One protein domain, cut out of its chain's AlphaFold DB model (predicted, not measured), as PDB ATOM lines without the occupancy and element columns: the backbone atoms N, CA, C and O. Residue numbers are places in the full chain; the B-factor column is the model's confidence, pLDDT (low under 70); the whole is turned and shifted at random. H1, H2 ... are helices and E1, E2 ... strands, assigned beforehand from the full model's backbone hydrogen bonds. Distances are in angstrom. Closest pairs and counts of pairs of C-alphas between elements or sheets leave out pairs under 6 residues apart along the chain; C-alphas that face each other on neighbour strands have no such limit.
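This is residues 17 to 98 and 112 to 241 of the 244 residues of an uncharacterized protein of Bacteroidia bacterium 44-10 (UniProt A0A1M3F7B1). One twisted sheet of ten strands folds over on itself into two layers that are partly face to face, with E8, E9 and E10 and the hairpin of E1 and E2 in one layer, and E3, E5, E6 and E7 crossing it in the other. E9 and E10 bend sharply, and E10 past its bend runs beside E3, which joins the layers; H1 sits over E9 and E10 near these bends, the short H2 is over E3, and the short H3 is near E7. The loops of the E3 to E4 link and of the E9 to E10 link reach to opposite ends of the longest axis. The printed part has 212 residues, with three named helices and ten named strands; along the chain H1 comes first, then the ten strands, then H2 and H3; the sheet is branched, with E3 and E10 parallel and its other neighbour pairs antiparallel, and the class is mostly strand. The whole is compact, with a radius of gyration of the C-alphas of 17.2 A and spans of 55 by 42 by 29 A.

E10, residues 206 to 223, bends by 94 degrees at residue 216. E9, residues 183 to 199, is its antiparallel neighbour at 155 degrees, with N 194 and O 211 2.8 A apart, and bends by 100 degrees at residue 187. E8, residues 157 to 168, is an edge strand antiparallel to E9, with N 163 and O 193 at 2.9 A. E8, E9 and E10 form a meander, each strand the antiparallel neighbour of the one before. On the other side of E10 from E9 lie E1, residues 34 to 38, and E3, residues 47 to 55. E1 is antiparallel to E10, with N 35 and O 212 at 2.8 A, and forms a hairpin with E2, residues 41 to 45, where N 43 and O 36 are 2.8 A apart. E3 is parallel to E10 at 51 degrees, with N 50 and O 218 at 2.8 A. E5, residues 80 to 91, is antiparallel to E3, with N 49 and O 89 at 2.8 A. E4, residues 71 to 74, lies on the same side of E5 as E3 and forms a hairpin with E5, with N 73 and O 81 at 2.9 A. On the other side of E5 lies E6, residues 113 to 122, antiparallel, with N 88 and O 117 at 2.8 A. E6 and E7, residues 135 to 143, form a hairpin, with N 116 and O 140 at 2.8 A. The closest C-alphas of E7 and E8 are those of Tyr 135 and Ile 162, 6.1 A apart. H1, residues 17 to 26, is on the sheet at a height of 9.0 A, over E9 and E10, and runs slantwise to the strands at 36 degrees to E9 on the local plane; the closest C-alphas of H1 and E9 are those of Ser 20 and Gln 187, 4.9 A apart. H2, residues 225 to 228, is on the opposite face from H1 and only just over E3, with 3 of its C-alphas on that strand; Ala 53 and Glu 228 have the closest C-alphas, 5.7 A apart. H3, residues 236 to 239, is on the same face as H2, over none of the strands, at a height of 4.2 A, only just above the sheet's level; its closest C-alpha to E7 is that of Val 239, 5.0 A from that of Gly 137. In H1, 5 of 6 O i to N i+4 pairs are within hydrogen-bond range; H2 and H3 are too short for such a pair.

E10 is the longest strand by residues, 38.8 A from C-alpha 206 at (24.503, 23.894, 51.022) to C-alpha 223. E9 spans 34.3 A, E5 33.1 A, E6 29.6 A, E8 29.2 A, E3 26.0 A and E7 24.4 A. H1 begins at C-alpha 17, (10.050, -17.035, 38.961), and spans 14.9 A. H3 ends at C-alpha 239, (27.562, 6.800, 60.267).

The two C-alphas farthest apart are those of Gly 61 and Asp 204, 55.1 A. Residues 99 to 111 are not printed, and C-alphas 98 and 112 are 11.5 A apart across this cut, in the link from E5 to E6. The long links are E3 to E4, E6 to E7, E7 to E8 and E8 to E9. The mean pLDDT of the printed part is 80.6; 59 residues are under 70, among them residues 17 to 30, 56 to 65, 170 to 187 and 224 to 232.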
ATOM      1  N   SER A  17      10.770 -16.992  40.245       40.12
ATOM      2  CA  SER A  17      10.050 -17.035  38.961       40.12
ATOM      3  C   SER A  17       8.638 -16.433  39.028       40.12
ATOM      4  O   SER A  17       8.140 -15.923  38.027       40.12
ATOM      5  N   ILE A  18       8.000 -16.455  40.202       38.28
ATOM      6  CA  ILE A  18       6.665 -15.885  40.427       38.28
ATOM      7  C   ILE A  18       6.779 -14.394  40.767       38.28
ATOM      8  O   ILE A  18       6.025 -13.581  40.236       38.28
ATOM      9  N   VAL A  19       7.784 -14.016  41.566       42.81
ATOM     10  CA  VAL A  19       8.092 -12.610  41.882       42.81
ATOM     11  C   VAL A  19       8.431 -11.824  40.606       42.81
ATOM     12  O   VAL A  19       7.869 -10.758  40.367       42.81
ATOM     13  N   SER A  20       9.272 -12.384  39.732       46.28
ATOM     14  CA  SER A  20       9.683 -11.734  38.476       46.28
ATOM     15  C   SER A  20       8.550 -11.545  37.461       46.28
ATOM     16  O   SER A  20       8.495 -10.501  36.807       46.28
ATOM     17  N   LYS A  21       7.621 -12.505  37.338       45.34
ATOM     18  CA  LYS A  21       6.440 -12.363  36.468       45.34
ATOM     19  C   LYS A  21       5.506 -11.260  36.964       45.34
ATOM     20  O   LYS A  21       5.096 -10.416  36.171       45.34
ATOM     21  N   ASN A  22       5.225 -11.215  38.265       44.84
ATOM     22  CA  ASN A  22       4.320 -10.209  38.824       44.84
ATOM     23  C   ASN A  22       4.913  -8.793  38.763       44.84
ATOM     24  O   ASN A  22       4.196  -7.855  38.437       44.84
ATOM     25  N   ILE A  23       6.224  -8.631  38.982       50.62
ATOM     26  CA  ILE A  23       6.890  -7.322  38.888       50.62
ATOM     27  C   ILE A  23       6.940  -6.813  37.440       50.62
ATOM     28  O   ILE A  23       6.587  -5.660  37.203       50.62
ATOM     29  N   ARG A  24       7.299  -7.661  36.461       48.12
ATOM     30  CA  ARG A  24       7.294  -7.279  35.030       48.12
ATOM     31  C   ARG A  24       5.909  -6.906  34.500       48.12
ATOM     32  O   ARG A  24       5.821  -6.171  33.529       48.12
ATOM     33  N   THR A  25       4.842  -7.423  35.108       48.22
ATOM     34  CA  THR A  25       3.465  -7.101  34.695       48.22
ATOM     35  C   THR A  25       3.026  -5.721  35.208       48.22
ATOM     36  O   THR A  25       2.132  -5.116  34.628       48.22
ATOM     37  N   VAL A  26       3.657  -5.209  36.273       51.75
ATOM     38  CA  VAL A  26       3.321  -3.914  36.898       51.75
ATOM     39  C   VAL A  26       4.276  -2.789  36.477       51.75
ATOM     40  O   VAL A  26       3.854  -1.640  36.427       51.75
ATOM     41  N   TYR A  27       5.536  -3.104  36.161       52.19
ATOM     42  CA  TYR A  27       6.558  -2.127  35.770       52.19
ATOM     43  C   TYR A  27       7.165  -2.485  34.415       52.19
ATOM     44  O   TYR A  27       7.757  -3.558  34.258       52.19
ATOM     45  N   ASN A  28       7.051  -1.570  33.453       56.69
ATOM     46  CA  ASN A  28       7.674  -1.710  32.144       56.69
ATOM     47  C   ASN A  28       9.148  -1.278  32.216       56.69
ATOM     48  O   ASN A  28       9.514  -0.431  33.029       56.69
ATOM     49  N   SER A  29      10.023  -1.818  31.360       55.03
ATOM     50  CA  SER A  29      11.470  -1.520  31.425       55.03
ATOM     51  C   SER A  29      11.849  -0.067  31.086       55.03
ATOM     52  O   SER A  29      13.000   0.324  31.280       55.03
ATOM     53  N   ASN A  30      10.876   0.733  30.640       57.50
ATOM     54  CA  ASN A  30      11.013   2.155  30.329       57.50
ATOM     55  C   ASN A  30      10.449   3.091  31.410       57.50
ATOM     56  O   ASN A  30      10.574   4.308  31.261       57.50
ATOM     57  N   ASP A  31       9.828   2.557  32.464       71.56
ATOM     58  CA  ASP A  31       9.214   3.378  33.504       71.56
ATOM     59  C   ASP A  31      10.272   3.906  34.481       71.56
ATOM     60  O   ASP A  31      11.185   3.189  34.903       71.56
ATOM     61  N   ASP A  32      10.141   5.173  34.872       86.25
ATOM     62  CA  ASP A  32      10.973   5.749  35.922       86.25
ATOM     63  C   ASP A  32      10.621   5.087  37.264       86.25
ATOM     64  O   ASP A  32       9.476   5.111  37.714       86.25
ATOM     65  N   VAL A  33      11.620   4.526  37.939       89.25
ATOM     66  CA  VAL A  33      11.476   3.835  39.233       89.25
ATOM     67  C   VAL A  33      11.812   4.736  40.421       89.25
ATOM     68  O   VAL A  33      11.853   4.292  41.569       89.25
ATOM     69  N   GLY A  34      12.105   6.008  40.155       93.81
ATOM     70  CA  GLY A  34      12.480   6.974  41.172       93.81
ATOM     71  C   GLY A  34      13.091   8.244  40.603       93.81
ATOM     72  O   GLY A  34      13.029   8.521  39.404       93.81
ATOM     73  N   LYS A  35      13.737   9.010  41.474       95.06
ATOM     74  CA  LYS A  35      14.483  10.223  41.141       95.06
ATOM     75  C   LYS A  35      15.587  10.458  42.166       95.06
ATOM     76  O   LYS A  35      15.523   9.962  43.289       95.06
ATOM     77  N   PHE A  36      16.575  11.250  41.790       94.25
ATOM     78  CA  PHE A  36      17.473  11.871  42.750       94.25
ATOM     79  C   PHE A  36      17.583  13.365  42.466       94.25
ATOM     80  O   PHE A  36      17.527  13.789  41.309       94.25
ATOM     81  N   THR A  37      17.735  14.150  43.524       94.38
ATOM     82  CA  THR A  37      17.926  15.596  43.455       94.38
ATOM     83  C   THR A  37      19.212  15.946  44.178       94.38
ATOM     84  O   THR A  37      19.404  15.509  45.304       94.38
ATOM     85  N   ALA A  38      20.097  16.709  43.548       92.56
ATOM     86  CA  ALA A  38      21.314  17.228  44.165       92.56
ATOM     87  C   ALA A  38      21.680  18.561  43.507       92.56
ATOM     88  O   ALA A  38      21.453  18.740  42.309       92.56
ATOM     89  N   GLU A  39      22.216  19.506  44.279       90.69
ATOM     90  CA  GLU A  39      22.635  20.829  43.781       90.69
ATOM     91  C   GLU A  39      21.533  21.557  42.979       90.69
ATOM     92  O   GLU A  39      21.787  22.213  41.971       90.69
ATOM     93  N   GLY A  40      20.270  21.390  43.394       87.81
ATOM     94  CA  GLY A  40      19.100  21.972  42.723       87.81
ATOM     95  C   GLY A  40      18.686  21.290  41.411       87.81
ATOM     96  O   GLY A  40      17.702  21.696  40.797       87.81
ATOM     97  N   LYS A  41      19.387  20.237  40.978       89.94
ATOM     98  CA  LYS A  41      19.077  19.475  39.761       89.94
ATOM     99  C   LYS A  41      18.395  18.166  40.115       89.94
ATOM    100  O   LYS A  41      18.838  17.466  41.019       89.94
ATOM    101  N   THR A  42      17.340  17.816  39.382       92.69
ATOM    102  CA  THR A  42      16.593  16.566  39.577       92.69
ATOM    103  C   THR A  42      16.709  15.676  38.352       92.69
ATOM    104  O   THR A  42      16.458  16.118  37.232       92.69
ATOM    105  N   TYR A  43      17.032  14.408  38.578       90.88
ATOM    106  CA  TYR A  43      17.186  13.396  37.544       90.88
ATOM    107  C   TYR A  43      16.306  12.196  37.852       90.88
ATOM    108  O   TYR A  43      16.257  11.702  38.980       90.88
ATOM    109  N   LYS A  44      15.627  11.700  36.823       92.06
ATOM    110  CA  LYS A  44      14.848  10.468  36.898       92.06
ATOM    111  C   LYS A  44      15.778   9.272  37.067       92.06
ATOM    112  O   LYS A  44      16.847   9.221  36.467       92.06
ATOM    113  N   THR A  45      15.365   8.313  37.883       89.19
ATOM    114  CA  THR A  45      16.030   7.019  38.027       89.19
ATOM    115  C   THR A  45      15.256   5.998  37.211       89.19
ATOM    116  O   THR A  45      14.090   5.751  37.495       89.19
ATOM    117  N   LYS A  46      15.916   5.377  36.236       85.94
ATOM    118  CA  LYS A  46      15.360   4.288  35.418       85.94
ATOM    119  C   LYS A  46      15.831   2.912  35.873       85.94
ATOM    120  O   LYS A  46      15.188   1.907  35.603       85.94
ATOM    121  N   PHE A  47      16.976   2.853  36.551       84.25
ATOM    122  CA  PHE A  47      17.577   1.593  36.961       84.25
ATOM    123  C   PHE A  47      18.138   1.668  38.371       84.25
ATOM    124  O   PHE A  47      18.804   2.636  38.749       84.25
ATOM    125  N   VAL A  48      17.912   0.597  39.128       87.12
ATOM    126  CA  VAL A  48      18.408   0.446  40.492       87.12
ATOM    127  C   VAL A  48      19.104  -0.898  40.625       87.12
ATOM    128  O   VAL A  48      18.539  -1.951  40.320       87.12
ATOM    129  N   ARG A  49      20.348  -0.860  41.102       85.44
ATOM    130  CA  ARG A  49      21.128  -2.047  41.450       85.44
ATOM    131  C   ARG A  49      21.336  -2.109  42.950       85.44
ATOM    132  O   ARG A  49      21.826  -1.144  43.530       85.44
ATOM    133  N   VAL A  50      21.065  -3.263  43.539       87.31
ATOM    134  CA  VAL A  50      21.463  -3.589  44.907       87.31
ATOM    135  C   VAL A  50      22.585  -4.611  44.844       87.31
ATOM    136  O   VAL A  50      22.455  -5.665  44.227       87.31
ATOM    137  N   LEU A  51      23.709  -4.269  45.457       85.00
ATOM    138  CA  LEU A  51      24.879  -5.121  45.585       85.00
ATOM    139  C   LEU A  51      25.052  -5.515  47.053       85.00
ATOM    140  O   LEU A  51      24.992  -4.641  47.914       85.00
ATOM    141  N   PHE A  52      25.298  -6.788  47.341       84.12
ATOM    142  CA  PHE A  52      25.662  -7.249  48.686       84.12
ATOM    143  C   PHE A  52      26.734  -8.337  48.635       84.12
ATOM    144  O   PHE A  52      26.977  -8.931  47.586       84.12
ATOM    145  N   ALA A  53      27.395  -8.586  49.760       80.38
ATOM    146  CA  ALA A  53      28.398  -9.637  49.872       80.38
ATOM    147  C   ALA A  53      27.798 -10.906  50.498       80.38
ATOM    148  O   ALA A  53      26.962 -10.836  51.406       80.38
ATOM    149  N   ALA A  54      28.214 -12.065  49.999       78.94
ATOM    150  CA  ALA A  54      27.761 -13.366  50.472       78.94
ATOM    151  C   ALA A  54      28.891 -14.404  50.419       78.94
ATOM    152  O   ALA A  54      29.767 -14.339  49.556       78.94
ATOM    153  N   GLU A  55      28.845 -15.393  51.308       75.62
ATOM    154  CA  GLU A  55      29.585 -16.640  51.106       75.62
ATOM    155  C   GLU A  55      28.927 -17.450  49.987       75.62
ATOM    156  O   GLU A  55      27.706 -17.405  49.815       75.62
ATOM    157  N   GLY A  56      29.730 -18.200  49.238       68.81
ATOM    158  CA  GLY A  56      29.272 -19.091  48.173       68.81
ATOM    159  C   GLY A  56      30.407 -19.438  47.216       68.81
ATOM    160  O   GLY A  56      31.375 -18.685  47.100       68.81
ATOM    161  N   SER A  57      30.302 -20.570  46.518       63.47
ATOM    162  CA  SER A  57      31.342 -20.981  45.571       63.47
ATOM    163  C   SER A  57      31.310 -20.140  44.301       63.47
ATOM    164  O   SER A  57      30.244 -19.920  43.743       63.47
ATOM    165  N   GLU A  58      32.459 -19.683  43.806       62.09
ATOM    166  CA  GLU A  58      32.586 -19.068  42.474       62.09
ATOM    167  C   GLU A  58      32.819 -20.098  41.358       62.09
ATOM    168  O   GLU A  58      32.841 -19.730  40.186       62.09
ATOM    169  N   LYS A  59      33.002 -21.380  41.700       61.78
ATOM    170  CA  LYS A  59      33.382 -22.417  40.742       61.78
ATOM    171  C   LYS A  59      32.176 -22.978  40.005       61.78
ATOM    172  O   LYS A  59      31.120 -23.253  40.578       61.78
ATOM    173  N   GLU A  60      32.365 -23.203  38.712       56.75
ATOM    174  CA  GLU A  60      31.362 -23.835  37.875       56.75
ATOM    175  C   GLU A  60      31.089 -25.275  38.343       56.75
ATOM    176  O   GLU A  60      32.000 -26.089  38.450       56.75
ATOM    177  N   GLY A  61      29.821 -25.588  38.633       56.59
ATOM    178  CA  GLY A  61      29.389 -26.940  39.018       56.59
ATOM    179  C   GLY A  61      29.266 -27.165  40.527       56.59
ATOM    180  O   GLY A  61      28.690 -28.169  40.936       56.59
ATOM    181  N   GLU A  62      29.723 -26.220  41.351       62.81
ATOM    182  CA  GLU A  62      29.495 -26.230  42.799       62.81
ATOM    183  C   GLU A  62      28.144 -25.578  43.175       62.81
ATOM    184  O   GLU A  62      27.499 -24.916  42.354       62.81
ATOM    185  N   SER A  63      27.683 -25.800  44.415       57.38
ATOM    186  CA  SER A  63      26.382 -25.309  44.901       57.38
ATOM    187  C   SER A  63      26.254 -23.786  44.787       57.38
ATOM    188  O   SER A  63      27.163 -23.034  45.143       57.38
ATOM    189  N   ASN A  64      25.074 -23.332  44.352       62.22
ATOM    190  CA  ASN A  64      24.714 -21.913  44.266       62.22
ATOM    191  C   ASN A  64      24.149 -21.337  45.557       62.22
ATOM    192  O   ASN A  64      23.706 -20.187  45.552       62.22
ATOM    193  N   SER A  65      24.120 -22.124  46.633       64.88
ATOM    194  CA  SER A  65      23.710 -21.613  47.932       64.88
ATOM    195  C   SER A  65      24.609 -20.435  48.299       64.88
ATOM    196  O   SER A  65      25.836 -20.560  48.331       64.88
ATOM    197  N   ILE A  66      23.988 -19.276  48.513       71.06
ATOM    198  CA  ILE A  66      24.675 -18.094  49.011       71.06
ATOM    199  C   ILE A  66      24.193 -17.796  50.421       71.06
ATOM    200  O   ILE A  66      22.996 -17.854  50.709       71.06
ATOM    201  N   VAL A  67      25.123 -17.435  51.295       76.81
ATOM    202  CA  VAL A  67      24.808 -16.995  52.654       76.81
ATOM    203  C   VAL A  67      25.221 -15.533  52.772       76.81
ATOM    204  O   VAL A  67      26.419 -15.250  52.754       76.81
ATOM    205  N   PRO A  68      24.271 -14.580  52.856       80.81
ATOM    206  CA  PRO A  68      24.602 -13.170  53.025       80.81
ATOM    207  C   PRO A  68      25.491 -12.955  54.251       80.81
ATOM    208  O   PRO A  68      25.203 -13.481  55.328       80.81
ATOM    209  N   LEU A  69      26.547 -12.162  54.090       84.56
ATOM    210  CA  LEU A  69      27.488 -11.894  55.171       84.56
ATOM    211  C   LEU A  69      26.870 -10.994  56.249       84.56
ATOM    212  O   LEU A  69      26.076 -10.096  55.957       84.56
ATOM    213  N   ILE A  70      27.256 -11.256  57.499       89.38
ATOM    214  CA  ILE A  70      26.910 -10.453  58.673       89.38
ATOM    215  C   ILE A  70      28.199  -9.860  59.235       89.38
ATOM    216  O   ILE A  70      29.198 -10.563  59.381       89.38
ATOM    217  N   TYR A  71      28.147  -8.576  59.565       89.69
ATOM    218  CA  TYR A  71      29.270  -7.795  60.062       89.69
ATOM    219  C   TYR A  71      28.994  -7.324  61.478       89.69
ATOM    220  O   TYR A  71      27.868  -6.933  61.781       89.69
ATOM    221  N   ASP A  72      30.027  -7.302  62.310       93.25
ATOM    222  CA  ASP A  72      30.009  -6.489  63.519       93.25
ATOM    223  C   ASP A  72      30.240  -5.021  63.110       93.25
ATOM    224  O   ASP A  72      31.115  -4.719  62.292       93.25
ATOM    225  N   SER A  73      29.406  -4.116  63.617       94.06
ATOM    226  CA  SER A  73      29.452  -2.682  63.323       94.06
ATOM    227  C   SER A  73      28.975  -1.865  64.526       94.06
ATOM    228  O   SER A  73      28.597  -2.421  65.558       94.06
ATOM    229  N   LYS A  74      28.987  -0.537  64.382       94.81
ATOM    230  CA  LYS A  74      28.415   0.403  65.344       94.81
ATOM    231  C   LYS A  74      27.290   1.196  64.705       94.81
ATOM    232  O   LYS A  74      27.440   1.690  63.589       94.81
ATOM    233  N   ASP A  75      26.180   1.324  65.421       95.00
ATOM    234  CA  ASP A  75      25.073   2.172  64.990       95.00
ATOM    235  C   ASP A  75      25.412   3.672  65.166       95.00
ATOM    236  O   ASP A  75      26.432   4.010  65.776       95.00
ATOM    237  N   PRO A  76      24.583   4.603  64.652       95.81
ATOM    238  CA  PRO A  76      24.837   6.043  64.786       95.81
ATOM    239  C   PRO A  76      24.933   6.549  66.234       95.81
ATOM    240  O   PRO A  76      25.463   7.629  66.469       95.81
ATOM    241  N   GLN A  77      24.426   5.785  67.207       94.69
ATOM    242  CA  GLN A  77      24.506   6.089  68.635       94.69
ATOM    243  C   GLN A  77      25.760   5.479  69.295       94.69
ATOM    244  O   GLN A  77      25.995   5.698  70.481       94.69
ATOM    245  N   GLY A  78      26.578   4.737  68.542       93.94
ATOM    246  CA  GLY A  78      27.810   4.103  69.009       93.94
ATOM    247  C   GLY A  78      27.625   2.708  69.612       93.94
ATOM    248  O   GLY A  78      28.601   2.157  70.129       93.94
ATOM    249  N   ASN A  79      26.419   2.132  69.541       95.12
ATOM    250  CA  ASN A  79      26.133   0.802  70.078       95.12
ATOM    251  C   ASN A  79      26.630  -0.288  69.131       95.12
ATOM    252  O   ASN A  79      26.440  -0.190  67.916       95.12
ATOM    253  N   ASP A  80      27.183  -1.360  69.691       96.50
ATOM    254  CA  ASP A  80      27.578  -2.529  68.911       96.50
ATOM    255  C   ASP A  80      26.340  -3.246  68.351       96.50
ATOM    256  O   ASP A  80      25.382  -3.556  69.066       96.50
ATOM    257  N   VAL A  81      26.356  -3.512  67.048       96.25
ATOM    258  CA  VAL A  81      25.258  -4.148  66.316       96.25
ATOM    259  C   VAL A  81      25.800  -5.106  65.264       96.25
ATOM    260  O   VAL A  81      26.875  -4.905  64.699       96.25
ATOM    261  N   LYS A  82      25.022  -6.144  64.951       96.25
ATOM    262  CA  LYS A  82      25.263  -6.984  63.776       96.25
ATOM    263  C   LYS A  82      24.468  -6.451  62.596       96.25
ATOM    264  O   LYS A  82      23.281  -6.166  62.740       96.25
ATOM    265  N   VAL A  83      25.098  -6.341  61.431       94.56
ATOM    266  CA  VAL A  83      24.491  -5.722  60.245       94.56
ATOM    267  C   VAL A  83      24.719  -6.531  58.978       94.56
ATOM    268  O   VAL A  83      25.703  -7.260  58.855       94.56
ATOM    269  N   ARG A  84      23.839  -6.343  57.993       91.75
ATOM    270  CA  ARG A  84      24.138  -6.635  56.586       91.75
ATOM    271  C   ARG A  84      24.424  -5.341  55.841       91.75
ATOM    272  O   ARG A  84      23.787  -4.317  56.091       91.75
ATOM    273  N   ARG A  85      25.366  -5.412  54.906       92.19
ATOM    274  CA  ARG A  85      25.797  -4.280  54.086       92.19
ATOM    275  C   ARG A  85      25.239  -4.380  52.678       92.19
ATOM    276  O   ARG A  85      25.335  -5.430  52.044       92.19
ATOM    277  N   PHE A  86      24.729  -3.261  52.175       91.06
ATOM    278  CA  PHE A  86      24.241  -3.145  50.806       91.06
ATOM    279  C   PHE A  86      24.819  -1.902  50.141       91.06
ATOM    280  O   PHE A  86      24.887  -0.838  50.751       91.06
ATOM    281  N   GLN A  87      25.183  -2.014  48.867       91.56
ATOM    282  CA  GLN A  87      25.419  -0.866  48.001       91.56
ATOM    283  C   GLN A  87      24.234  -0.725  47.044       91.56
ATOM    284  O   GLN A  87      24.044  -1.545  46.145       91.56
ATOM    285  N   ILE A  88      23.468   0.346  47.207       92.00
ATOM    286  CA  ILE A  88      22.398   0.744  46.298       92.00
ATOM    287  C   ILE A  88      22.992   1.699  45.266       92.00
ATOM    288  O   ILE A  88      23.719   2.629  45.602       92.00
ATOM    289  N   THR A  89      22.732   1.465  43.987       90.12
ATOM    290  CA  THR A  89      23.133   2.359  42.898       90.12
ATOM    291  C   THR A  89      21.916   2.695  42.063       90.12
ATOM    292  O   THR A  89      21.303   1.793  41.498       90.12
ATOM    293  N   THR A  90      21.593   3.979  41.968       90.12
ATOM    294  CA  THR A  90      20.530   4.511  41.116       90.12
ATOM    295  C   THR A  90      21.146   5.128  39.869       90.12
ATOM    296  O   THR A  90      22.235   5.706  39.922       90.12
ATOM    297  N   LYS A  91      20.485   4.959  38.725       86.31
ATOM    298  CA  LYS A  91      20.956   5.464  37.433       86.31
ATOM    299  C   LYS A  91      19.801   5.997  36.609       86.31
ATOM    300  O   LYS A  91      18.703   5.438  36.640       86.31
ATOM    301  N   ASN A  92      20.075   7.035  35.832       83.69
ATOM    302  CA  ASN A  92      19.110   7.607  34.900       83.69
ATOM    303  C   ASN A  92      19.039   6.889  33.544       83.69
ATOM    304  O   ASN A  92      18.159   7.188  32.740       83.69
ATOM    305  N   THR A  93      19.947   5.950  33.289       74.56
ATOM    306  CA  THR A  93      19.920   5.070  32.122       74.56
ATOM    307  C   THR A  93      19.291   3.730  32.478       74.56
ATOM    308  O   THR A  93      19.589   3.143  33.522       74.56
ATOM    309  N   GLY A  94      18.389   3.262  31.614       59.81
ATOM    310  CA  GLY A  94      17.740   1.958  31.756       59.81
ATOM    311  C   GLY A  94      18.712   0.821  31.437       59.81
ATOM    312  O   GLY A  94      19.677   1.013  30.704       59.81
ATOM    313  N   TYR A  95      18.473  -0.384  31.956       58.25
ATOM    314  CA  TYR A  95      19.348  -1.528  31.662       58.25
ATOM    315  C   TYR A  95      19.324  -1.935  30.174       58.25
ATOM    316  O   TYR A  95      20.366  -2.243  29.601       58.25
ATOM    317  N   ASP A  96      18.166  -1.859  29.517       53.22
ATOM    318  CA  ASP A  96      18.039  -2.190  28.090       53.22
ATOM    319  C   ASP A  96      18.796  -1.185  27.199       53.22
ATOM    320  O   ASP A  96      19.313  -1.534  26.142       53.22
ATOM    321  N   GLU A  97      18.966   0.058  27.663       51.84
ATOM    322  CA  GLU A  97      19.776   1.080  26.981       51.84
ATOM    323  C   GLU A  97      21.285   0.773  27.064       51.84
ATOM    324  O   GLU A  97      22.088   1.335  26.310       51.84
ATOM    325  N   VAL A  98      21.666  -0.117  27.983       51.09
ATOM    326  CA  VAL A  98      23.032  -0.464  28.388       51.09
ATOM    327  C   VAL A  98      23.494  -1.795  27.761       51.09
ATOM    328  O   VAL A  98      24.699  -2.029  27.668       51.09
ATOM    329  N   LYS A 112      25.798   8.248  32.966       68.75
ATOM    330  CA  LYS A 112      25.819   9.701  32.920       68.75
ATOM    331  C   LYS A 112      25.454  10.216  34.313       68.75
ATOM    332  O   LYS A 112      26.325  10.709  35.011       68.75
ATOM    333  N   GLU A 113      24.260   9.951  34.828       85.69
ATOM    334  CA  GLU A 113      23.836  10.510  36.114       85.69
ATOM    335  C   GLU A 113      23.333   9.438  37.082       85.69
ATOM    336  O   GLU A 113      22.620   8.500  36.705       85.69
ATOM    337  N   GLY A 114      23.701   9.564  38.355       89.56
ATOM    338  CA  GLY A 114      23.290   8.595  39.357       89.56
ATOM    339  C   GLY A 114      23.716   8.925  40.777       89.56
ATOM    340  O   GLY A 114      24.473   9.860  41.040       89.56
ATOM    341  N   ALA A 115      23.231   8.095  41.695       92.56
ATOM    342  CA  ALA A 115      23.638   8.097  43.089       92.56
ATOM    343  C   ALA A 115      24.086   6.700  43.518       92.56
ATOM    344  O   ALA A 115      23.633   5.672  43.008       92.56
ATOM    345  N   LYS A 116      24.993   6.656  44.488       92.62
ATOM    346  CA  LYS A 116      25.452   5.433  45.136       92.62
ATOM    347  C   LYS A 116      25.354   5.609  46.641       92.62
ATOM    348  O   LYS A 116      25.934   6.545  47.173       92.62
ATOM    349  N   LEU A 117      24.691   4.678  47.313       94.81
ATOM    350  CA  LEU A 117      24.565   4.627  48.765       94.81
ATOM    351  C   LEU A 117      25.142   3.304  49.261       94.81
ATOM    352  O   LEU A 117      24.815   2.254  48.713       94.81
ATOM    353  N   HIS A 118      25.970   3.347  50.294       94.56
ATOM    354  CA  HIS A 118      26.352   2.183  51.083       94.56
ATOM    355  C   HIS A 118      25.593   2.261  52.397       94.56
ATOM    356  O   HIS A 118      25.723   3.242  53.132       94.56
ATOM    357  N   ILE A 119      24.788   1.246  52.668       95.19
ATOM    358  CA  ILE A 119      23.899   1.203  53.821       95.19
ATOM    359  C   ILE A 119      24.216  -0.016  54.674       95.19
ATOM    360  O   ILE A 119      24.600  -1.074  54.163       95.19
ATOM    361  N   GLU A 120      24.021   0.140  55.972       95.50
ATOM    362  CA  GLU A 120      24.016  -0.946  56.936       95.50
ATOM    363  C   GLU A 120      22.599  -1.104  57.474       95.50
ATOM    364  O   GLU A 120      21.929  -0.129  57.817       95.50
ATOM    365  N   ILE A 121      22.133  -2.348  57.513       96.00
ATOM    366  CA  ILE A 121      20.830  -2.698  58.070       96.00
ATOM    367  C   ILE A 121      21.067  -3.660  59.234       96.00
ATOM    368  O   ILE A 121      21.610  -4.748  58.997       96.00
ATOM    369  N   PRO A 122      20.679  -3.294  60.469       96.62
ATOM    370  CA  PRO A 122      20.766  -4.186  61.616       96.62
ATOM    371  C   PRO A 122      20.007  -5.495  61.409       96.62
ATOM    372  O   PRO A 122      18.959  -5.540  60.761       96.62
ATOM    373  N   VAL A 123      20.563  -6.564  61.970       95.12
ATOM    374  CA  VAL A 123      20.015  -7.919  61.907       95.12
ATOM    375  C   VAL A 123      19.523  -8.305  63.295       95.12
ATOM    376  O   VAL A 123      20.272  -8.214  64.268       95.12
ATOM    377  N   ALA A 124      18.268  -8.733  63.393       93.12
ATOM    378  CA  ALA A 124      17.707  -9.253  64.633       93.12
ATOM    379  C   ALA A 124      18.232 -10.670  64.938       93.12
ATOM    380  O   ALA A 124      18.854 -11.324  64.100       93.12
ATOM    381  N   ALA A 125      17.970 -11.167  66.149       90.00
ATOM    382  CA  ALA A 125      18.443 -12.483  66.593       90.00
ATOM    383  C   ALA A 125      17.924 -13.653  65.730       90.00
ATOM    384  O   ALA A 125      18.591 -14.677  65.621       90.00
ATOM    385  N   ASP A 126      16.762 -13.490  65.094       89.56
ATOM    386  CA  ASP A 126      16.164 -14.459  64.167       89.56
ATOM    387  C   ASP A 126      16.724 -14.370  62.731       89.56
ATOM    388  O   ASP A 126      16.308 -15.117  61.846       89.56
ATOM    389  N   GLY A 127      17.670 -13.459  62.481       86.12
ATOM    390  CA  GLY A 127      18.276 -13.234  61.171       86.12
ATOM    391  C   GLY A 127      17.493 -12.288  60.252       86.12
ATOM    392  O   GLY A 127      17.926 -12.071  59.113       86.12
ATOM    393  N   SER A 128      16.369 -11.725  60.712       90.75
ATOM    394  CA  SER A 128      15.573 -10.749  59.962       90.75
ATOM    395  C   SER A 128      16.241  -9.368  59.913       90.75
ATOM    396  O   SER A 128      17.023  -8.993  60.787       90.75
ATOM    397  N   LEU A 129      15.962  -8.614  58.846       93.75
ATOM    398  CA  LEU A 129      16.478  -7.258  58.655       93.75
ATOM    399  C   LEU A 129      15.573  -6.233  59.348       93.75
ATOM    400  O   LEU A 129      14.380  -6.171  59.062       93.75
ATOM    401  N   GLN A 130      16.154  -5.377  60.187       95.88
ATOM    402  CA  GLN A 130      15.462  -4.267  60.846       95.88
ATOM    403  C   GLN A 130      15.537  -3.012  59.965       95.88
ATOM    404  O   GLN A 130      16.397  -2.150  60.153       95.88
ATOM    405  N   LEU A 131      14.684  -2.951  58.936       96.06
ATOM    406  CA  LEU A 131      14.719  -1.902  57.902       96.06
ATOM    407  C   LEU A 131      14.522  -0.482  58.463       96.06
ATOM    408  O   LEU A 131      15.115   0.468  57.957       96.06
ATOM    409  N   ASP A 132      13.737  -0.353  59.528       95.00
ATOM    410  CA  ASP A 132      13.475   0.884  60.271       95.00
ATOM    411  C   ASP A 132      14.712   1.419  61.013       95.00
ATOM    412  O   ASP A 132      14.784   2.602  61.339       95.00
ATOM    413  N   ARG A 133      15.708   0.559  61.253       95.88
ATOM    414  CA  ARG A 133      16.973   0.906  61.914       95.88
ATOM    415  C   ARG A 133      18.141   1.049  60.938       95.88
ATOM    416  O   ARG A 133      19.278   1.148  61.397       95.88
ATOM    417  N   ALA A 134      17.889   1.024  59.630       96.56
ATOM    418  CA  ALA A 134      18.926   1.179  58.616       96.56
ATOM    419  C   ALA A 134      19.620   2.547  58.710       96.56
ATOM    420  O   ALA A 134      19.010   3.548  59.083       96.56
ATOM    421  N   TYR A 135      20.896   2.595  58.338       97.06
ATOM    422  CA  TYR A 135      21.681   3.828  58.302       97.06
ATOM    423  C   TYR A 135      22.705   3.807  57.164       97.06
ATOM    424  O   TYR A 135      23.037   2.761  56.602       97.06
ATOM    425  N   VAL A 136      23.180   4.988  56.780       96.44
ATOM    426  CA  VAL A 136      24.086   5.192  55.647       96.44
ATOM    427  C   VAL A 136      25.521   5.258  56.144       96.44
ATOM    428  O   VAL A 136      25.869   6.111  56.953       96.44
ATOM    429  N   GLY A 137      26.374   4.381  55.621       94.06
ATOM    430  CA  GLY A 137      27.808   4.407  55.891       94.06
ATOM    431  C   GLY A 137      28.609   5.241  54.899       94.06
ATOM    432  O   GLY A 137      29.708   5.680  55.223       94.06
ATOM    433  N   ASN A 138      28.100   5.438  53.681       94.12
ATOM    434  CA  ASN A 138      28.726   6.280  52.661       94.12
ATOM    435  C   ASN A 138      27.711   6.608  51.556       94.12
ATOM    436  O   ASN A 138      26.845   5.789  51.250       94.12
ATOM    437  N   ALA A 139      27.836   7.761  50.909       94.31
ATOM    438  CA  ALA A 139      26.989   8.151  49.792       94.31
ATOM    439  C   ALA A 139      27.747   9.021  48.782       94.31
ATOM    440  O   ALA A 139      28.693   9.724  49.128       94.31
ATOM    441  N   ALA A 140      27.328   8.976  47.522       92.31
ATOM    442  CA  ALA A 140      27.869   9.806  46.454       92.31
ATOM    443  C   ALA A 140      26.826  10.051  45.357       92.31
ATOM    444  O   ALA A 140      25.950   9.209  45.147       92.31
ATOM    445  N   TYR A 141      26.973  11.145  44.612       91.56
ATOM    446  CA  TYR A 141      26.222  11.422  43.382       91.56
ATOM    447  C   TYR A 141      27.147  11.917  42.268       91.56
ATOM    448  O   TYR A 141      28.269  12.348  42.536       91.56
ATOM    449  N   ASN A 142      26.702  11.828  41.014       88.25
ATOM    450  CA  ASN A 142      27.413  12.369  39.854       88.25
ATOM    451  C   ASN A 142      26.455  12.843  38.743       88.25
ATOM    452  O   ASN A 142      25.347  12.321  38.606       88.25
ATOM    453  N   PHE A 143      26.922  13.793  37.921       81.75
ATOM    454  CA  PHE A 143      26.163  14.416  36.823       81.75
ATOM    455  C   PHE A 143      26.815  14.236  35.437       81.75
ATOM    456  O   PHE A 143      26.765  15.128  34.594       81.75
ATOM    457  N   GLY A 144      27.480  13.112  35.191       71.81
ATOM    458  CA  GLY A 144      28.021  12.774  33.869       71.81
ATOM    459  C   GLY A 144      29.373  12.098  33.966       71.81
ATOM    460  O   GLY A 144      29.572  10.975  33.507       71.81
ATOM    461  N   THR A 145      30.321  12.805  34.572       67.00
ATOM    462  CA  THR A 145      31.735  12.425  34.571       67.00
ATOM    463  C   THR A 145      32.242  12.152  35.983       67.00
ATOM    464  O   THR A 145      31.579  12.471  36.978       67.00
ATOM    465  N   ARG A 146      33.430  11.546  36.098       65.19
ATOM    466  CA  ARG A 146      34.047  11.256  37.400       65.19
ATOM    467  C   ARG A 146      34.400  12.537  38.157       65.19
ATOM    468  O   ARG A 146      34.351  12.536  39.379       65.19
ATOM    469  N   GLU A 147      34.709  13.609  37.443       72.00
ATOM    470  CA  GLU A 147      35.054  14.927  37.982       72.00
ATOM    471  C   GLU A 147      33.830  15.616  38.602       72.00
ATOM    472  O   GLU A 147      33.966  16.375  39.550       72.00
ATOM    473  N   THR A 148      32.622  15.289  38.126       74.75
ATOM    474  CA  THR A 148      31.352  15.758  38.716       74.75
ATOM    475  C   THR A 148      30.865  14.897  39.882       74.75
ATOM    476  O   THR A 148      29.738  15.062  40.348       74.75
ATOM    477  N   ARG A 149      31.668  13.921  40.324       84.06
ATOM    478  CA  ARG A 149      31.285  13.031  41.416       84.06
ATOM    479  C   ARG A 149      31.544  13.702  42.760       84.06
ATOM    480  O   ARG A 149      32.698  13.837  43.158       84.06
ATOM    481  N   GLN A 150      30.479  13.971  43.506       90.25
ATOM    482  CA  GLN A 150      30.577  14.347  44.912       90.25
ATOM    483  C   GLN A 150      30.462  13.101  45.784       90.25
ATOM    484  O   GLN A 150      29.495  12.347  45.674       90.25
ATOM    485  N   ASN A 151      31.439  12.879  46.663       91.81
ATOM    486  CA  ASN A 151      31.294  11.926  47.763       91.81
ATOM    487  C   ASN A 151      30.914  12.700  49.022       91.81
ATOM    488  O   ASN A 151      31.453  13.779  49.269       91.81
ATOM    489  N   LEU A 152      30.015  12.140  49.822       93.69
ATOM    490  CA  LEU A 152      29.726  12.692  51.134       93.69
ATOM    491  C   LEU A 152      30.919  12.414  52.049       93.69
ATOM    492  O   LEU A 152      31.429  11.293  52.123       93.69
ATOM    493  N   SER A 153      31.362  13.464  52.723       93.06
ATOM    494  CA  SER A 153      32.394  13.456  53.744       93.06
ATOM    495  C   SER A 153      31.846  14.100  55.023       93.06
ATOM    496  O   SER A 153      30.858  14.842  54.974       93.06
ATOM    497  N   PRO A 154      32.471  13.839  56.178       91.81
ATOM    498  CA  PRO A 154      32.069  14.443  57.449       91.81
ATOM    499  C   PRO A 154      32.048  15.979  57.426       91.81
ATOM    500  O   PRO A 154      31.240  16.586  58.131       91.81
ATOM    501  N   ASP A 155      32.891  16.588  56.585       91.69
ATOM    502  CA  ASP A 155      33.047  18.043  56.461       91.69
ATOM    503  C   ASP A 155      32.030  18.692  55.517       91.69
ATOM    504  O   ASP A 155      31.706  19.875  55.653       91.69
ATOM    505  N   ASN A 156      31.539  17.939  54.528       93.94
ATOM    506  CA  ASN A 156      30.654  18.473  53.494       93.94
ATOM    507  C   ASN A 156      29.191  18.060  53.667       93.94
ATOM    508  O   ASN A 156      28.362  18.519  52.882       93.94
ATOM    509  N   SER A 157      28.873  17.206  54.647       95.69
ATOM    510  CA  SER A 157      27.536  16.636  54.793       95.69
ATOM    511  C   SER A 157      27.009  16.614  56.227       95.69
ATOM    512  O   SER A 157      27.753  16.454  57.198       95.69
ATOM    513  N   SER A 158      25.694  16.780  56.354       95.81
ATOM    514  CA  SER A 158      24.953  16.705  57.616       95.81
ATOM    515  C   SER A 158      23.539  16.168  57.398       95.81
ATOM    516  O   SER A 158      23.105  15.963  56.261       95.81
ATOM    517  N   ASP A 159      22.826  15.939  58.504       95.75
ATOM    518  CA  ASP A 159      21.404  15.575  58.528       95.75
ATOM    519  C   ASP A 159      21.071  14.366  57.649       95.75
ATOM    520  O   ASP A 159      20.079  14.343  56.916       95.75
ATOM    521  N   ILE A 160      21.945  13.359  57.688       97.56
ATOM    522  CA  ILE A 160      21.807  12.174  56.853       97.56
ATOM    523  C   ILE A 160      20.650  11.339  57.388       97.56
ATOM    524  O   ILE A 160      20.623  10.969  58.556       97.56
ATOM    525  N   LYS A 161      19.702  11.000  56.520       96.69
ATOM    526  CA  LYS A 161      18.554  10.173  56.868       96.69
ATOM    527  C   LYS A 161      18.273   9.172  55.765       96.69
ATOM    528  O   LYS A 161      18.319   9.496  54.578       96.69
ATOM    529  N   ILE A 162      17.927   7.956  56.166       97.25
ATOM    530  CA  ILE A 162      17.404   6.932  55.273       97.25
ATOM    531  C   ILE A 162      16.156   6.308  55.885       97.25
ATOM    532  O   ILE A 162      16.074   6.100  57.090       97.25
ATOM    533  N   ASN A 163      15.174   6.020  55.041       97.00
ATOM    534  CA  ASN A 163      13.987   5.262  55.398       97.00
ATOM    535  C   ASN A 163      13.776   4.186  54.335       97.00
ATOM    536  O   ASN A 163      13.574   4.516  53.166       97.00
ATOM    537  N   ILE A 164      13.830   2.919  54.737       96.62
ATOM    538  CA  ILE A 164      13.615   1.775  53.851       96.62
ATOM    539  C   ILE A 164      12.281   1.150  54.233       96.62
ATOM    540  O   ILE A 164      12.166   0.473  55.249       96.62
ATOM    541  N   LYS A 165      11.260   1.363  53.404       95.19
ATOM    542  CA  LYS A 165       9.935   0.772  53.620       95.19
ATOM    543  C   LYS A 165       9.900  -0.687  53.200       95.19
ATOM    544  O   LYS A 165       9.148  -1.476  53.766       95.19
ATOM    545  N   LYS A 166      10.672  -1.035  52.168       93.75
ATOM    546  CA  LYS A 166      10.665  -2.374  51.591       93.75
ATOM    547  C   LYS A 166      11.990  -2.700  50.914       93.75
ATOM    548  O   LYS A 166      12.508  -1.885  50.154       93.75
ATOM    549  N   LEU A 167      12.499  -3.906  51.157       91.25
ATOM    550  CA  LEU A 167      13.657  -4.478  50.474       91.25
ATOM    551  C   LEU A 167      13.420  -5.977  50.263       91.25
ATOM    552  O   LEU A 167      13.698  -6.791  51.141       91.25
ATOM    553  N   ASP A 168      12.918  -6.327  49.083       87.06
ATOM    554  CA  ASP A 168      12.706  -7.712  48.674       87.06
ATOM    555  C   ASP A 168      13.891  -8.152  47.817       87.06
ATOM    556  O   ASP A 168      14.035  -7.735  46.664       87.06
ATOM    557  N   LEU A 169      14.745  -9.005  48.378       79.88
ATOM    558  CA  LEU A 169      15.828  -9.648  47.638       79.88
ATOM    559  C   LEU A 169      15.323 -10.975  47.044       79.88
ATOM    560  O   LEU A 169      14.602 -11.708  47.731       79.88
ATOM    561  N   PRO A 170      15.696 -11.323  45.800       69.00
ATOM    562  CA  PRO A 170      15.346 -12.610  45.223       69.00
ATOM    563  C   PRO A 170      15.972 -13.747  46.040       69.00
ATOM    564  O   PRO A 170      17.101 -13.643  46.519       69.00
ATOM    565  N   GLN A 171      15.227 -14.841  46.189       66.00
ATOM    566  CA  GLN A 171      15.720 -16.072  46.805       66.00
ATOM    567  C   GLN A 171      16.392 -16.942  45.741       66.00
ATOM    568  O   GLN A 171      15.834 -17.151  44.661       66.00
ATOM    569  N   PHE A 172      17.569 -17.474  46.059       59.78
ATOM    570  CA  PHE A 172      18.339 -18.325  45.157       59.78
ATOM    571  C   PHE A 172      18.158 -19.784  45.572       59.78
ATOM    572  O   PHE A 172      18.439 -20.144  46.714       59.78
ATOM    573  N   SER A 173      17.658 -20.626  44.666       55.25
ATOM    574  CA  SER A 173      17.650 -22.075  44.877       55.25
ATOM    575  C   SER A 173      18.987 -22.673  44.451       55.25
ATOM    576  O   SER A 173      19.617 -22.189  43.513       55.25
ATOM    577  N   GLU A 174      19.392 -23.770  45.088       57.44
ATOM    578  CA  GLU A 174      20.636 -24.490  44.767       57.44
ATOM    579  C   GLU A 174      20.723 -24.883  43.279       57.44
ATOM    580  O   GLU A 174      21.797 -24.845  42.678       57.44
ATOM    581  N   SER A 175      19.566 -25.177  42.672       52.34
ATOM    582  CA  SER A 175      19.397 -25.603  41.279       52.34
ATOM    583  C   SER A 175      19.484 -24.489  40.229       52.34
ATOM    584  O   SER A 175      19.619 -24.795  39.047       52.34
ATOM    585  N   ASN A 176      19.390 -23.212  40.618       49.59
ATOM    586  CA  ASN A 176      19.387 -22.088  39.683       49.59
ATOM    587  C   ASN A 176      20.670 -21.279  39.857       49.59
ATOM    588  O   ASN A 176      20.772 -20.460  40.770       49.59
ATOM    589  N   LYS A 177      21.639 -21.484  38.957       50.09
ATOM    590  CA  LYS A 177      22.795 -20.593  38.833       50.09
ATOM    591  C   LYS A 177      22.272 -19.196  38.453       50.09
ATOM    592  O   LYS A 177      21.665 -19.062  37.387       50.09
ATOM    593  N   PRO A 178      22.475 -18.144  39.270       45.44
ATOM    594  CA  PRO A 178      22.478 -16.789  38.729       45.44
ATOM    595  C   PRO A 178      23.473 -16.814  37.569       45.44
ATOM    596  O   PRO A 178      24.584 -17.292  37.794       45.44
ATOM    597  N   GLY A 179      23.071 -16.384  36.364       46.44
ATOM    598  CA  GLY A 179      23.906 -16.489  35.158       46.44
ATOM    599  C   GLY A 179      25.349 -16.108  35.471       46.44
ATOM    600  O   GLY A 179      25.531 -15.183  36.262       46.44
ATOM    601  N   ASP A 180      26.319 -16.841  34.910       43.19
ATOM    602  CA  ASP A 180      27.713 -17.045  35.373       43.19
ATOM    603  C   ASP A 180      28.583 -15.783  35.632       43.19
ATOM    604  O   ASP A 180      29.795 -15.860  35.795       43.19
ATOM    605  N   LYS A 181      27.973 -14.596  35.706       46.66
ATOM    606  CA  LYS A 181      28.539 -13.289  36.060       46.66
ATOM    607  C   LYS A 181      27.791 -12.563  37.203       46.66
ATOM    608  O   LYS A 181      27.959 -11.359  37.379       46.66
ATOM    609  N   GLY A 182      26.971 -13.264  37.997       46.16
ATOM    610  CA  GLY A 182      26.508 -12.798  39.319       46.16
ATOM    611  C   GLY A 182      25.438 -11.698  39.340       46.16
ATOM    612  O   GLY A 182      25.207 -11.112  40.398       46.16
ATOM    613  N   LEU A 183      24.773 -11.406  38.215       50.53
ATOM    614  CA  LEU A 183      23.745 -10.362  38.133       50.53
ATOM    615  C   LEU A 183      22.370 -10.944  37.781       50.53
ATOM    616  O   LEU A 183      22.195 -11.568  36.737       50.53
ATOM    617  N   ILE A 184      21.388 -10.728  38.661       56.62
ATOM    618  CA  ILE A 184      19.985 -11.094  38.456       56.62
ATOM    619  C   ILE A 184      19.167  -9.833  38.166       56.62
ATOM    620  O   ILE A 184      19.113  -8.913  38.983       56.62
ATOM    621  N   TYR A 185      18.487  -9.817  37.021       58.94
ATOM    622  CA  TYR A 185      17.729  -8.663  36.533       58.94
ATOM    623  C   TYR A 185      16.271  -8.667  36.991       58.94
ATOM    624  O   TYR A 185      15.553  -9.635  36.746       58.94
ATOM    625  N   ASN A 186      15.819  -7.550  37.570       58.31
ATOM    626  CA  ASN A 186      14.412  -7.252  37.888       58.31
ATOM    627  C   ASN A 186      13.682  -8.354  38.682       58.31
ATOM    628  O   ASN A 186      12.523  -8.660  38.403       58.31
ATOM    629  N   GLN A 187      14.361  -8.976  39.649       66.06
ATOM    630  CA  GLN A 187      13.764 -10.025  40.495       66.06
ATOM    631  C   GLN A 187      13.586  -9.622  41.960       66.06
ATOM    632  O   GLN A 187      13.011 -10.388  42.728       66.06
ATOM    633  N   GLY A 188      14.064  -8.441  42.347       76.88
ATOM    634  CA  GLY A 188      13.784  -7.857  43.654       76.88
ATOM    635  C   GLY A 188      12.949  -6.587  43.540       76.88
ATOM    636  O   GLY A 188      12.698  -6.086  42.440       76.88
ATOM    637  N   PHE A 189      12.592  -6.021  44.687       87.56
ATOM    638  CA  PHE A 189      11.904  -4.737  44.786       87.56
ATOM    639  C   PHE A 189      12.491  -3.900  45.924       87.56
ATOM    640  O   PHE A 189      12.856  -4.445  46.966       87.56
ATOM    641  N   ILE A 190      12.552  -2.579  45.755       93.00
ATOM    642  CA  ILE A 190      12.936  -1.657  46.827       93.00
ATOM    643  C   ILE A 190      11.993  -0.453  46.878       93.00
ATOM    644  O   ILE A 190      11.555   0.043  45.841       93.00
ATOM    645  N   ASP A 191      11.699   0.011  48.089       95.75
ATOM    646  CA  ASP A 191      11.016   1.276  48.379       95.75
ATOM    647  C   ASP A 191      11.811   1.984  49.478       95.75
ATOM    648  O   ASP A 191      11.848   1.517  50.624       95.75
ATOM    649  N   PHE A 192      12.512   3.058  49.116       97.44
ATOM    650  CA  PHE A 192      13.297   3.832  50.065       97.44
ATOM    651  C   PHE A 192      13.374   5.314  49.707       97.44
ATOM    652  O   PHE A 192      13.270   5.724  48.547       97.44
ATOM    653  N   THR A 193      13.641   6.109  50.737       97.88
ATOM    654  CA  THR A 193      14.007   7.517  50.617       97.88
ATOM    655  C   THR A 193      15.295   7.778  51.379       97.88
ATOM    656  O   THR A 193      15.453   7.312  52.507       97.88
ATOM    657  N   PHE A 194      16.187   8.555  50.789       98.19
ATOM    658  CA  PHE A 194      17.397   9.069  51.412       98.19
ATOM    659  C   PHE A 194      17.422  10.593  51.283       98.19
ATOM    660  O   PHE A 194      17.012  11.129  50.253       98.19
ATOM    661  N   SER A 195      17.926  11.274  52.308       97.81
ATOM    662  CA  SER A 195      18.167  12.715  52.297       97.81
ATOM    663  C   SER A 195      19.433  13.063  53.073       97.81
ATOM    664  O   SER A 195      19.729  12.436  54.087       97.81
ATOM    665  N   ALA A 196      20.140  14.094  52.628       97.81
ATOM    666  CA  ALA A 196      21.240  14.721  53.346       97.81
ATOM    667  C   ALA A 196      21.338  16.201  52.955       97.81
ATOM    668  O   ALA A 196      20.939  16.582  51.851       97.81
ATOM    669  N   LYS A 197      21.931  17.021  53.820       96.81
ATOM    670  CA  LYS A 197      22.430  18.348  53.447       96.81
ATOM    671  C   LYS A 197      23.864  18.198  52.963       96.81
ATOM    672  O   LYS A 197      24.666  17.562  53.641       96.81
ATOM    673  N   VAL A 198      24.181  18.750  51.793       96.06
ATOM    674  CA  VAL A 198      25.506  18.613  51.174       96.06
ATOM    675  C   VAL A 198      25.990  19.957  50.643       96.06
ATOM    676  O   VAL A 198      25.250  20.665  49.950       96.06
ATOM    677  N   ARG A 199      27.239  20.304  50.966       94.38
ATOM    678  CA  ARG A 199      27.951  21.437  50.369       94.38
ATOM    679  C   ARG A 199      28.312  21.115  48.919       94.38
ATOM    680  O   ARG A 199      28.820  20.027  48.632       94.38
ATOM    681  N   HIS A 200      28.037  22.053  48.020       88.31
ATOM    682  CA  HIS A 200      28.313  21.921  46.588       88.31
ATOM    683  C   HIS A 200      29.806  21.700  46.330       88.31
ATOM    684  O   HIS A 200      30.653  22.154  47.096       88.31
ATOM    685  N   ILE A 201      30.141  21.032  45.222       82.69
ATOM    686  CA  ILE A 201      31.544  20.746  44.864       82.69
ATOM    687  C   ILE A 201      32.368  22.035  44.719       82.69
ATOM    688  O   ILE A 201      33.532  22.080  45.112       82.69
ATOM    689  N   SER A 202      31.776  23.077  44.133       82.06
ATOM    690  CA  SER A 202      32.477  24.298  43.721       82.06
ATOM    691  C   SER A 202      32.002  25.563  44.443       82.06
ATOM    692  O   SER A 202      32.248  26.663  43.951       82.06
ATOM    693  N   SER A 203      31.260  25.440  45.547       85.69
ATOM    694  CA  SER A 203      30.796  26.599  46.319       85.69
ATOM    695  C   SER A 203      30.487  26.240  47.775       85.69
ATOM    696  O   SER A 203      30.262  25.078  48.102       85.69
ATOM    697  N   ASP A 204      30.411  27.250  48.644       89.38
ATOM    698  CA  ASP A 204      29.971  27.077  50.037       89.38
ATOM    699  C   ASP A 204      28.449  26.924  50.184       89.38
ATOM    700  O   ASP A 204      27.933  26.792  51.296       89.38
ATOM    701  N   GLN A 205      27.709  26.915  49.072       92.06
ATOM    702  CA  GLN A 205      26.276  26.678  49.097       92.06
ATOM    703  C   GLN A 205      25.984  25.260  49.595       92.06
ATOM    704  O   GLN A 205      26.556  24.273  49.129       92.06
ATOM    705  N   ILE A 206      25.039  25.161  50.527       93.88
ATOM    706  CA  ILE A 206      24.503  23.894  51.022       93.88
ATOM    707  C   ILE A 206      23.131  23.680  50.390       93.88
ATOM    708  O   ILE A 206      22.300  24.587  50.353       93.88
ATOM    709  N   SER A 207      22.878  22.471  49.897       93.62
ATOM    710  CA  SER A 207      21.572  22.090  49.358       93.62
ATOM    711  C   SER A 207      21.203  20.662  49.723       93.62
ATOM    712  O   SER A 207      22.040  19.894  50.197       93.62
ATOM    713  N   ASP A 208      19.946  20.313  49.475       95.75
ATOM    714  CA  ASP A 208      19.464  18.953  49.647       95.75
ATOM    715  C   ASP A 208      20.039  18.013  48.585       95.75
ATOM    716  O   ASP A 208      19.988  18.287  47.383       95.75
ATOM    717  N   PHE A 209      20.545  16.875  49.056       96.69
ATOM    718  CA  PHE A 209      20.759  15.679  48.262       96.69
ATOM    719  C   PHE A 209      19.719  14.639  48.673       96.69
ATOM    720  O   PHE A 209      19.774  14.114  49.785       96.69
ATOM    721  N   THR A 210      18.777  14.332  47.786       97.50
ATOM    722  CA  THR A 210      17.727  13.340  48.025       97.50
ATOM    723  C   THR A 210      17.744  12.237  46.977       97.50
ATOM    724  O   THR A 210      18.088  12.452  45.815       97.50
ATOM    725  N   VAL A 211      17.356  11.035  47.392       97.62
ATOM    726  CA  VAL A 211      17.118   9.892  46.507       97.62
ATOM    727  C   VAL A 211      15.795   9.267  46.914       97.62
ATOM    728  O   VAL A 211      15.619   8.885  48.067       97.62
ATOM    729  N   GLU A 212      14.871   9.147  45.973       97.69
ATOM    730  CA  GLU A 212      13.570   8.512  46.168       97.69
ATOM    731  C   GLU A 212      13.434   7.395  45.143       97.69
ATOM    732  O   GLU A 212      13.507   7.645  43.940       97.69
ATOM    733  N   VAL A 213      13.244   6.162  45.600       95.75
ATOM    734  CA  VAL A 213      13.096   5.002  44.720       95.75
ATOM    735  C   VAL A 213      11.950   4.144  45.206       95.75
ATOM    736  O   VAL A 213      11.877   3.799  46.382       95.75
ATOM    737  N   LYS A 214      11.111   3.728  44.263       94.00
ATOM    738  CA  LYS A 214      10.104   2.697  44.455       94.00
ATOM    739  C   LYS A 214       9.971   1.892  43.172       94.00
ATOM    740  O   LYS A 214       9.316   2.327  42.227       94.00
ATOM    741  N   GLY A 215      10.572   0.711  43.140       88.19
ATOM    742  CA  GLY A 215      10.520  -0.100  41.936       88.19
ATOM    743  C   GLY A 215      11.372  -1.362  41.958       88.19
ATOM    744  O   GLY A 215      11.971  -1.711  42.984       88.19
ATOM    745  N   PRO A 216      11.405  -2.073  40.819       84.56
ATOM    746  CA  PRO A 216      12.230  -3.257  40.645       84.56
ATOM    747  C   PRO A 216      13.713  -2.957  40.849       84.56
ATOM    748  O   PRO A 216      14.216  -1.902  40.465       84.56
ATOM    749  N   ILE A 217      14.426  -3.941  41.394       81.75
ATOM    750  CA  ILE A 217      15.884  -3.907  41.504       81.75
ATOM    751  C   ILE A 217      16.518  -5.054  40.734       81.75
ATOM    752  O   ILE A 217      16.019  -6.184  40.696       81.75
ATOM    753  N   SER A 218      17.679  -4.754  40.165       77.88
ATOM    754  CA  SER A 218      18.652  -5.779  39.820       77.88
ATOM    755  C   SER A 218      19.534  -6.064  41.019       77.88
ATOM    756  O   SER A 218      19.975  -5.145  41.712       77.88
ATOM    757  N   VAL A 219      19.802  -7.338  41.257       75.94
ATOM    758  CA  VAL A 219      20.577  -7.787  42.405       75.94
ATOM    759  C   VAL A 219      21.884  -8.387  41.934       75.94
ATOM    760  O   VAL A 219      21.931  -9.168  40.986       75.94
ATOM    761  N   THR A 220      22.960  -7.988  42.592       75.62
ATOM    762  CA  THR A 220      24.293  -8.534  42.386       75.62
ATOM    763  C   THR A 220      24.823  -8.980  43.732       75.62
ATOM    764  O   THR A 220      24.761  -8.224  44.700       75.62
ATOM    765  N   HIS A 221      25.375 -10.180  43.805       72.19
ATOM    766  CA  HIS A 221      26.129 -10.609  44.976       72.19
ATOM    767  C   HIS A 221      27.599 -10.761  44.611       72.19
ATOM    768  O   HIS A 221      27.937 -11.253  43.537       72.19
ATOM    769  N   ILE A 222      28.474 -10.326  45.510       72.19
ATOM    770  CA  ILE A 222      29.905 -10.621  45.435       72.19
ATOM    771  C   ILE A 222      30.177 -11.793  46.359       72.19
ATOM    772  O   ILE A 222      29.775 -11.771  47.524       72.19
ATOM    773  N   ARG A 223      30.827 -12.820  45.812       73.00
ATOM    774  CA  ARG A 223      31.209 -14.014  46.555       73.00
ATOM    775  C   ARG A 223      32.577 -13.799  47.206       73.00
ATOM    776  O   ARG A 223      33.488 -13.242  46.593       73.00
ATOM    777  N   GLY A 224      32.692 -14.239  48.455       61.78
ATOM    778  CA  GLY A 224      33.941 -14.256  49.217       61.78
ATOM    779  C   GLY A 224      34.248 -12.964  49.986       61.78
ATOM    780  O   GLY A 224      34.143 -11.848  49.470       61.78
ATOM    781  N   LYS A 225      34.705 -13.139  51.232       62.88
ATOM    782  CA  LYS A 225      35.081 -12.058  52.163       62.88
ATOM    783  C   LYS A 225      36.182 -11.136  51.635       62.88
ATOM    784  O   LYS A 225      36.200  -9.953  51.946       62.88
ATOM    785  N   GLU A 226      37.096 -11.629  50.805       58.81
ATOM    786  CA  GLU A 226      38.227 -10.822  50.321       58.81
ATOM    787  C   GLU A 226      37.815  -9.755  49.296       58.81
ATOM    788  O   GLU A 226      38.413  -8.680  49.236       58.81
ATOM    789  N   ARG A 227      36.748 -10.009  48.527       62.09
ATOM    790  CA  ARG A 227      36.224  -9.078  47.512       62.09
ATOM    791  C   ARG A 227      35.177  -8.112  48.076       62.09
ATOM    792  O   ARG A 227      34.805  -7.148  47.407       62.09
ATOM    793  N   GLU A 228      34.741  -8.319  49.321       65.06
ATOM    794  CA  GLU A 228      33.700  -7.521  49.979       65.06
ATOM    795  C   GLU A 228      34.135  -6.070  50.237       65.06
ATOM    796  O   GLU A 228      33.338  -5.141  50.092       65.06
ATOM    797  N   LYS A 229      35.416  -5.853  50.576       61.97
ATOM    798  CA  LYS A 229      35.928  -4.533  50.980       61.97
ATOM    799  C   LYS A 229      35.833  -3.511  49.848       61.97
ATOM    800  O   LYS A 229      35.713  -2.319  50.109       61.97
ATOM    801  N   ALA A 230      35.819  -3.975  48.597       57.06
ATOM    802  CA  ALA A 230      35.614  -3.140  47.417       57.06
ATOM    803  C   ALA A 230      34.139  -2.737  47.196       57.06
ATOM    804  O   ALA A 230      33.863  -1.809  46.436       57.06
ATOM    805  N   ALA A 231      33.190  -3.433  47.828       55.03
ATOM    806  CA  ALA A 231      31.758  -3.345  47.547       55.03
ATOM    807  C   ALA A 231      30.938  -2.641  48.631       55.03
ATOM    808  O   ALA A 231      29.843  -2.157  48.348       55.03
ATOM    809  N   THR A 232      31.439  -2.604  49.867       65.81
ATOM    810  CA  THR A 232      30.689  -2.137  51.039       65.81
ATOM    811  C   THR A 232      31.539  -1.231  51.929       65.81
ATOM    812  O   THR A 232      31.758  -1.523  53.103       65.81
ATOM    813  N   GLN A 233      32.082  -0.151  51.362       75.56
ATOM    814  CA  GLN A 233      32.897   0.801  52.116       75.56
ATOM    815  C   GLN A 233      32.022   1.617  53.080       75.56
ATOM    816  O   GLN A 233      31.117   2.329  52.647       75.56
ATOM    817  N   ILE A 234      32.330   1.540  54.374       89.31
ATOM    818  CA  ILE A 234      31.631   2.244  55.455       89.31
ATOM    819  C   ILE A 234      32.589   3.255  56.080       89.31
ATOM    820  O   ILE A 234      33.717   2.901  56.415       89.31
ATOM    821  N   ASN A 235      32.146   4.505  56.219       92.31
ATOM    822  CA  ASN A 235      32.862   5.541  56.950       92.31
ATOM    823  C   ASN A 235      32.166   5.767  58.309       92.31
ATOM    824  O   ASN A 235      31.047   6.284  58.322       92.31
ATOM    825  N   PRO A 236      32.800   5.417  59.445       92.62
ATOM    826  CA  PRO A 236      32.219   5.610  60.775       92.62
ATOM    827  C   PRO A 236      31.817   7.060  61.076       92.62
ATOM    828  O   PRO A 236      30.815   7.298  61.744       92.62
ATOM    829  N   GLU A 237      32.547   8.039  60.544       94.19
ATOM    830  CA  GLU A 237      32.234   9.455  60.747       94.19
ATOM    831  C   GLU A 237      30.987   9.885  59.963       94.19
ATOM    832  O   GLU A 237      30.248  10.751  60.416       94.19
ATOM    833  N   ILE A 238      30.700   9.241  58.825       95.44
ATOM    834  CA  ILE A 238      29.420   9.407  58.119       95.44
ATOM    835  C   ILE A 238      28.295   8.706  58.882       95.44
ATOM    836  O   ILE A 238      27.212   9.273  59.019       95.44
ATOM    837  N   VAL A 239      28.544   7.510  59.428       95.88
ATOM    838  CA  VAL A 239      27.562   6.800  60.267       95.88
ATOM    839  C   VAL A 239      27.105   7.692  61.425       95.88
ATOM    840  O   VAL A 239      25.903   7.852  61.622       95.88
ATOM    841  N   ALA A 240      28.035   8.369  62.103       94.38
ATOM    842  CA  ALA A 240      27.738   9.291  63.202       94.38
ATOM    843  C   ALA A 240      26.891  10.521  62.803       94.38
ATOM    844  O   ALA A 240      26.290  11.159  63.663       94.38
ATOM    845  N   LYS A 241      26.816  10.865  61.509       95.12
ATOM    846  CA  LYS A 241      25.984  11.967  60.985       95.12
ATOM    847  C   LYS A 241      24.549  11.540  60.655       95.12
ATOM    848  O   LYS A 241      23.762  12.376  60.210       95.12
TER     849      LYS A 241